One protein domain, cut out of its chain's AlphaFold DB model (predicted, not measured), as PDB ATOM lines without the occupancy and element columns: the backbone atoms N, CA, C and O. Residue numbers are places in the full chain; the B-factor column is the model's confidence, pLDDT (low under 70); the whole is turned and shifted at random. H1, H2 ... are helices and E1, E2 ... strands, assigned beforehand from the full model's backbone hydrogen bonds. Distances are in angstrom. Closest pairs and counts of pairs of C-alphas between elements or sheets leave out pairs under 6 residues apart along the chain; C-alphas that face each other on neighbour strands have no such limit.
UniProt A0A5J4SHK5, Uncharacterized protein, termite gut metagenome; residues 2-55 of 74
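AT A GLANCE: This is residues 2 to 55 of the 74 residues of an uncharacterized protein of termite gut metagenome (UniProt A0A5J4SHK5). One long helix, H1, packs with its later half along one face of a small three-stranded sheet, and its first residues, 2 to 8, stick out beyond it as a free arm. The 54 printed residues hold H1, then E1, E2 and E3, an antiparallel meander in the order E1 - E2 - E3, each strand the antiparallel neighbour of the one before. The class is mixed; the whole is loose, with a radius of gyration of the C-alphas of 12.9 A, and spans 43 by 16 by 10 A.

IN THESE COORDINATES: Find C-alpha 2 at (19.926, 51.227, -27.176); from there H1 runs 35.3 A to residue 25. E1 is residues 33 to 36, 10.2 A; E2 is residues 41 to 45, 13.4 A; E3 is residues 50 to 54, 13.5 A, ending at C-alpha 54 (32.558, 32.132, -23.009).

HOW THE PARTS SIT: In the hairpin E1 and E2, look for N 35 and O 43, 2.9 A apart. In the hairpin E2 and E3, N 44 and O 51 are 2.8 A apart. H1 is on the sheet at a height of 8.9 A, over E1 and E2, and runs along the strands, at 0 degrees to E2 on the local plane. Its closest C-alphas to E1 are those of Leu 24 and Val 34, 6.5 A. In H1 every O i to N i+4 pair is within hydrogen-bond range.

THE WHOLE: The C-alphas farthest apart, those of Ala 2 and Ala 48, are 42.8 A apart. The printed part has no cut and no long link. Residues 2 to 5 have pLDDT under 70.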
ATOM      1  N   ALA A   2      18.731  51.220 -28.041       55.25
ATOM      2  CA  ALA A   2      19.926  51.227 -27.176       55.25
ATOM      3  C   ALA A   2      19.726  50.610 -25.770       55.25
ATOM      4  O   ALA A   2      20.597  49.901 -25.282       55.25
ATOM      5  N   GLY A   3      18.562  50.819 -25.140       61.19
ATOM      6  CA  GLY A   3      18.318  50.350 -23.767       61.19
ATOM      7  C   GLY A   3      18.311  48.825 -23.592       61.19
ATOM      8  O   GLY A   3      18.790  48.339 -22.574       61.19
ATOM      9  N   ARG A   4      17.828  48.057 -24.583       62.78
ATOM     10  CA  ARG A   4      17.821  46.579 -24.505       62.78
ATOM     11  C   ARG A   4      19.231  46.006 -24.662       62.78
ATOM     12  O   ARG A   4      19.620  45.151 -23.882       62.78
ATOM     13  N   ALA A   5      20.014  46.542 -25.601       69.25
ATOM     14  CA  ALA A   5      21.401  46.127 -25.806       69.25
ATOM     15  C   ALA A   5      22.276  46.413 -24.572       69.25
ATOM     16  O   ALA A   5      22.957  45.516 -24.093       69.25
ATOM     17  N   ALA A   6      22.186  47.621 -24.000       78.00
ATOM     18  CA  ALA A   6      22.945  47.972 -22.798       78.00
ATOM     19  C   ALA A   6      22.567  47.096 -21.589       78.00
ATOM     20  O   ALA A   6      23.441  46.658 -20.849       78.00
ATOM     21  N   THR A   7      21.273  46.800 -21.412       83.38
ATOM     22  CA  THR A   7      20.797  45.956 -20.300       83.38
ATOM     23  C   THR A   7      21.322  44.524 -20.415       83.38
ATOM     24  O   THR A   7      21.773  43.964 -19.417       83.38
ATOM     25  N   ALA A   8      21.310  43.944 -21.619       83.31
ATOM     26  CA  ALA A   8      21.838  42.603 -21.854       83.31
ATOM     27  C   ALA A   8      23.346  42.528 -21.561       83.31
ATOM     28  O   ALA A   8      23.768  41.646 -20.821       83.31
ATOM     29  N   THR A   9      24.138  43.492 -22.044       86.06
ATOM     30  CA  THR A   9      25.584  43.555 -21.772       86.06
ATOM     31  C   THR A   9      25.889  43.705 -20.281       86.06
ATOM     32  O   THR A   9      26.745  42.999 -19.760       86.06
ATOM     33  N   ILE A  10      25.170  44.582 -19.568       89.00
ATOM     34  CA  ILE A  10      25.343  44.751 -18.114       89.00
ATOM     35  C   ILE A  10      25.003  43.452 -17.376       89.00
ATOM     36  O   ILE A  10      25.711  43.061 -16.453       89.00
ATOM     37  N   THR A  11      23.938  42.762 -17.788       88.56
ATOM     38  CA  THR A  11      23.527  41.501 -17.153       88.56
ATOM     39  C   THR A  11      24.539  40.385 -17.414       88.56
ATOM     40  O   THR A  11      24.878  39.646 -16.492       88.56
ATOM     41  N   GLY A  12      25.070  40.297 -18.637       90.31
ATOM     42  CA  GLY A  12      26.160  39.382 -18.972       90.31
ATOM     43  C   GLY A  12      27.421  39.651 -18.155       90.31
ATOM     44  O   GLY A  12      27.997  38.713 -17.616       90.31
ATOM     45  N   TYR A  13      27.785  40.921 -17.958       91.94
ATOM     46  CA  TYR A  13      28.915  41.297 -17.105       91.94
ATOM     47  C   TYR A  13      28.720  40.883 -15.638       91.94
ATOM     48  O   TYR A  13      29.638  40.346 -15.027       91.94
ATOM     49  N   ILE A  14      27.526  41.086 -15.065       93.12
ATOM     50  CA  ILE A  14      27.236  40.651 -13.686       93.12
ATOM     51  C   ILE A  14      27.381  39.128 -13.565       93.12
ATOM     52  O   ILE A  14      28.007  38.641 -12.628       93.12
ATOM     53  N   TYR A  15      26.855  38.379 -14.538       93.50
ATOM     54  CA  TYR A  15      27.008  36.927 -14.566       93.50
ATOM     55  C   TYR A  15      28.477  36.496 -14.688       93.50
ATOM     56  O   TYR A  15      28.906  35.612 -13.948       93.50
ATOM     57  N   GLN A  16      29.246  37.129 -15.581       94.88
ATOM     58  CA  GLN A  16      30.684  36.894 -15.727       94.88
ATOM     59  C   GLN A  16      31.400  37.107 -14.389       94.88
ATOM     60  O   GLN A  16      32.118  36.223 -13.942       94.88
ATOM     61  N   PHE A  17      31.135  38.226 -13.707       94.81
ATOM     62  CA  PHE A  17      31.737  38.549 -12.413       94.81
ATOM     63  C   PHE A  17      31.445  37.487 -11.340       94.81
ATOM     64  O   PHE A  17      32.373  36.968 -10.715       94.81
ATOM     65  N   ASP A  18      30.175  37.117 -11.156       96.06
ATOM     66  CA  ASP A  18      29.782  36.091 -10.182       96.06
ATOM     67  C   ASP A  18      30.408  34.727 -10.517       96.06
ATOM     68  O   ASP A  18      30.828  33.976  -9.629       96.06
ATOM     69  N   TYR A  19      30.493  34.398 -11.809       95.62
ATOM     70  CA  TYR A  19      31.087  33.152 -12.268       95.62
ATOM     71  C   TYR A  19      32.603  33.124 -12.056       95.62
ATOM     72  O   TYR A  19      33.113  32.114 -11.576       95.62
ATOM     73  N   THR A  20      33.315  34.231 -12.290       96.75
ATOM     74  CA  THR A  20      34.748  34.339 -11.978       96.75
ATOM     75  C   THR A  20      35.015  34.068 -10.498       96.75
ATOM     76  O   THR A  20      35.919  33.300 -10.173       96.75
ATOM     77  N   VAL A  21      34.208  34.623  -9.584       97.31
ATOM     78  CA  VAL A  21      34.340  34.342  -8.142       97.31
ATOM     79  C   VAL A  21      34.162  32.852  -7.858       97.31
ATOM     80  O   VAL A  21      34.930  32.263  -7.098       97.31
ATOM     81  N   LYS A  22      33.179  32.212  -8.497       96.88
ATOM     82  CA  LYS A  22      32.978  30.766  -8.376       96.88
ATOM     83  C   LYS A  22      34.175  29.968  -8.910       96.88
ATOM     84  O   LYS A  22      34.534  28.973  -8.289       96.88
ATOM     85  N   CYS A  23      34.774  30.369 -10.031       95.81
ATOM     86  CA  CYS A  23      35.975  29.731 -10.578       95.81
ATOM     87  C   CYS A  23      37.146  29.833  -9.600       95.81
ATOM     88  O   CYS A  23      37.731  28.810  -9.265       95.81
ATOM     89  N   LEU A  24      37.404  31.032  -9.067       96.25
ATOM     90  CA  LEU A  24      38.458  31.277  -8.078       96.25
ATOM     91  C   LEU A  24      38.311  30.392  -6.834       96.25
ATOM     92  O   LEU A  24      39.281  29.800  -6.376       96.25
ATOM     93  N   LEU A  25      37.092  30.260  -6.301       97.06
ATOM     94  CA  LEU A  25      36.824  29.417  -5.128       97.06
ATOM     95  C   LEU A  25      36.968  27.910  -5.398       97.06
ATOM     96  O   LEU A  25      37.064  27.139  -4.445       97.06
ATOM     97  N   ASN A  26      36.950  27.494  -6.665       95.38
ATOM     98  CA  ASN A  26      37.059  26.095  -7.081       95.38
ATOM     99  C   ASN A  26      38.453  25.728  -7.616       95.38
ATOM    100  O   ASN A  26      38.636  24.596  -8.065       95.38
ATOM    101  N   LEU A  27      39.415  26.657  -7.599       95.81
ATOM    102  CA  LEU A  27      40.790  26.350  -7.978       95.81
ATOM    103  C   LEU A  27      41.349  25.248  -7.078       95.81
ATOM    104  O   LEU A  27      41.111  25.222  -5.870       95.81
ATOM    105  N   SER A  28      42.063  24.308  -7.692       93.69
ATOM    106  CA  SER A  28      42.563  23.127  -6.985       93.69
ATOM    107  C   SER A  28      43.921  23.377  -6.338       93.69
ATOM    108  O   SER A  28      44.230  22.747  -5.327       93.69
ATOM    109  N   ASN A  29      44.722  24.286  -6.900       94.69
ATOM    110  CA  ASN A  29      46.062  24.603  -6.421       94.69
ATOM    111  C   ASN A  29      46.257  26.113  -6.255       94.69
ATOM    112  O   ASN A  29      45.700  26.911  -7.002       94.69
ATOM    113  N   ASP A  30      47.152  26.491  -5.344       92.38
ATOM    114  CA  ASP A  30      47.477  27.895  -5.048       92.38
ATOM    115  C   ASP A  30      48.134  28.646  -6.221       92.38
ATOM    116  O   ASP A  30      48.158  29.874  -6.234       92.38
ATOM    117  N   ASN A  31      48.700  27.909  -7.183       94.88
ATOM    118  CA  ASN A  31      49.340  28.471  -8.375       94.88
ATOM    119  C   ASN A  31      48.414  28.497  -9.599       94.88
ATOM    120  O   ASN A  31      48.839  28.985 -10.644       94.88
ATOM    121  N   ASP A  32      47.206  27.939  -9.495       96.88
ATOM    122  CA  ASP A  32      46.218  28.066 -10.562       96.88
ATOM    123  C   ASP A  32      45.695  29.514 -10.574       96.88
ATOM    124  O   ASP A  32      45.673  30.194  -9.542       96.88
ATOM    125  N   SER A  33      45.273  30.009 -11.734       96.69
ATOM    126  CA  SER A  33      44.793  31.386 -11.878       96.69
ATOM    127  C   SER A  33      43.533  31.472 -12.726       96.69
ATOM    128  O   SER A  33      43.164  30.538 -13.438       96.69
ATOM    129  N   VAL A  34      42.843  32.605 -12.605       97.44
ATOM    130  CA  VAL A  34      41.679  32.939 -13.424       97.44
ATOM    131  C   VAL A  34      41.892  34.330 -13.996       97.44
ATOM    132  O   VAL A  34      42.053  35.281 -13.228       97.44
ATOM    133  N   ASP A  35      41.845  34.442 -15.318       96.88
ATOM    134  CA  ASP A  35      41.991  35.691 -16.053       96.88
ATOM    135  C   ASP A  35      40.649  36.110 -16.665       96.88
ATOM    136  O   ASP A  35      39.819  35.284 -17.046       96.88
ATOM    137  N   ILE A  36      40.395  37.420 -16.701       95.25
ATOM    138  CA  ILE A  36      39.189  38.002 -17.303       95.25
ATOM    139  C   ILE A  36      39.612  38.763 -18.561       95.25
ATOM    140  O   ILE A  36      40.121  39.883 -18.476       95.25
ATOM    141  N   GLU A  37      39.366  38.175 -19.728       87.56
ATOM    142  CA  GLU A  37      39.865  38.649 -21.024       87.56
ATOM    143  C   GLU A  37      38.743  39.310 -21.845       87.56
ATOM    144  O   GLU A  37      38.312  38.816 -22.876       87.56
ATOM    145  N   ASN A  38      38.296  40.504 -21.439       89.62
ATOM    146  CA  ASN A  38      37.162  41.254 -22.022       89.62
ATOM    147  C   ASN A  38      35.777  40.808 -21.504       89.62
ATOM    148  O   ASN A  38      35.643  40.240 -20.425       89.62
ATOM    149  N   ILE A  39      34.710  41.203 -22.205       89.56
ATOM    150  CA  ILE A  39      33.319  40.914 -21.833       89.56
ATOM    151  C   ILE A  39      32.964  39.493 -22.268       89.56
ATOM    152  O   ILE A  39      33.185  39.137 -23.421       89.56
ATOM    153  N   GLU A  40      32.323  38.746 -21.367       91.12
ATOM    154  CA  GLU A  40      31.888  37.358 -21.580       91.12
ATOM    155  C   GLU A  40      33.027  36.354 -21.812       91.12
ATOM    156  O   GLU A  40      32.772  35.291 -22.371       91.12
ATOM    157  N   ASP A  41      34.245  36.651 -21.370       95.00
ATOM    158  CA  ASP A  41      35.412  35.800 -21.607       95.00
ATOM    159  C   ASP A  41      36.237  35.649 -20.324       95.00
ATOM    160  O   ASP A  41      36.520  36.631 -19.622       95.00
ATOM    161  N   ILE A  42      36.511  34.404 -19.955       96.25
ATOM    162  CA  ILE A  42      37.226  34.017 -18.740       96.25
ATOM    163  C   ILE A  42      38.114  32.834 -19.090       96.25
ATOM    164  O   ILE A  42      37.620  31.832 -19.607       96.25
ATOM    165  N   ASP A  43      39.372  32.902 -18.681       96.94
ATOM    166  CA  ASP A  43      40.311  31.796 -18.786       96.94
ATOM    167  C   ASP A  43      40.672  31.270 -17.396       96.94
ATOM    168  O   ASP A  43      40.809  32.025 -16.434       96.94
ATOM    169  N   ILE A  44      40.795  29.951 -17.274       96.88
ATOM    170  CA  ILE A  44      41.318  29.278 -16.084       96.88
ATOM    171  C   ILE A  44      42.614  28.598 -16.484       96.88
ATOM    172  O   ILE A  44      42.615  27.759 -17.385       96.88
ATOM    173  N   HIS A  45      43.683  28.917 -15.767       96.81
ATOM    174  CA  HIS A  45      45.001  28.350 -15.989       96.81
ATOM    175  C   HIS A  45      45.364  27.414 -14.851       96.81
ATOM    176  O   HIS A  45      45.308  27.787 -13.677       96.81
ATOM    177  N   SER A  46      45.767  26.197 -15.199       93.44
ATOM    178  CA  SER A  46      46.316  25.237 -14.248       93.44
ATOM    179  C   SER A  46      47.604  24.628 -14.783       93.44
ATOM    180  O   SER A  46      47.935  24.731 -15.962       93.44
ATOM    181  N   CYS A  47      48.337  23.921 -13.925       89.44
ATOM    182  CA  CYS A  47      49.550  23.220 -14.355       89.44
ATOM    183  C   CYS A  47      49.290  22.097 -15.380       89.44
ATOM    184  O   CYS A  47      50.234  21.640 -16.027       89.44
ATOM    185  N   ALA A  48      48.053  21.600 -15.480       89.31
ATOM    186  CA  ALA A  48      47.695  20.467 -16.332       89.31
ATOM    187  C   ALA A  48      46.968  20.898 -17.611       89.31
ATOM    188  O   ALA A  48      47.224  20.341 -18.680       89.31
ATOM    189  N   GLU A  49      46.058  21.859 -17.491       91.50
ATOM    190  CA  GLU A  49      45.186  22.298 -18.574       91.50
ATOM    191  C   GLU A  49      44.787  23.767 -18.431       91.50
ATOM    192  O   GLU A  49      44.647  24.286 -17.321       91.50
ATOM    193  N   ASP A  50      44.549  24.393 -19.581       94.88
ATOM    194  CA  ASP A  50      43.917  25.700 -19.690       94.88
ATOM    195  C   ASP A  50      42.471  25.515 -20.157       94.88
ATOM    196  O   ASP A  50      42.188  24.712 -21.053       94.88
ATOM    197  N   THR A  51      41.549  26.265 -19.562       96.31
ATOM    198  CA  THR A  51      40.130  26.248 -19.925       96.31
ATOM    199  C   THR A  51      39.659  27.651 -20.269       96.31
ATOM    200  O   THR A  51      39.592  28.499 -19.387       96.31
ATOM    201  N   ALA A  52      39.247  27.849 -21.520       95.38
ATOM    202  CA  ALA A  52      38.603  29.076 -21.976       95.38
ATOM    203  C   ALA A  52      37.075  28.971 -21.871       95.38
ATOM    204  O   ALA A  52      36.473  27.972 -22.289       95.38
ATOM    205  N   ILE A  53      36.432  29.998 -21.316       94.44
ATOM    206  CA  ILE A  53      35.005  30.007 -20.986       94.44
ATOM    207  C   ILE A  53      34.337  31.259 -21.550       94.44
ATOM    208  O   ILE A  53      34.584  32.372 -21.100       94.44
ATOM    209  N   GLN A  54      33.372  31.050 -22.456       92.12
ATOM    210  CA  GLN A  54      32.558  32.132 -23.009       92.12
ATOM    211  C   GLN A  54      31.181  32.241 -22.325       92.12
ATOM    212  O   GLN A  54      30.283  31.419 -22.543       92.12
ATOM    213  N   CYS A  55      30.972  33.292 -21.536       87.81
ATOM    214  CA  CYS A  55      29.767  33.533 -20.742       87.81
ATOM    215  C   CYS A  55      28.657  34.260 -21.528       87.81
ATOM    216  O   CYS A  55      28.335  35.403 -21.223       87.81
TER     217      CYS A  55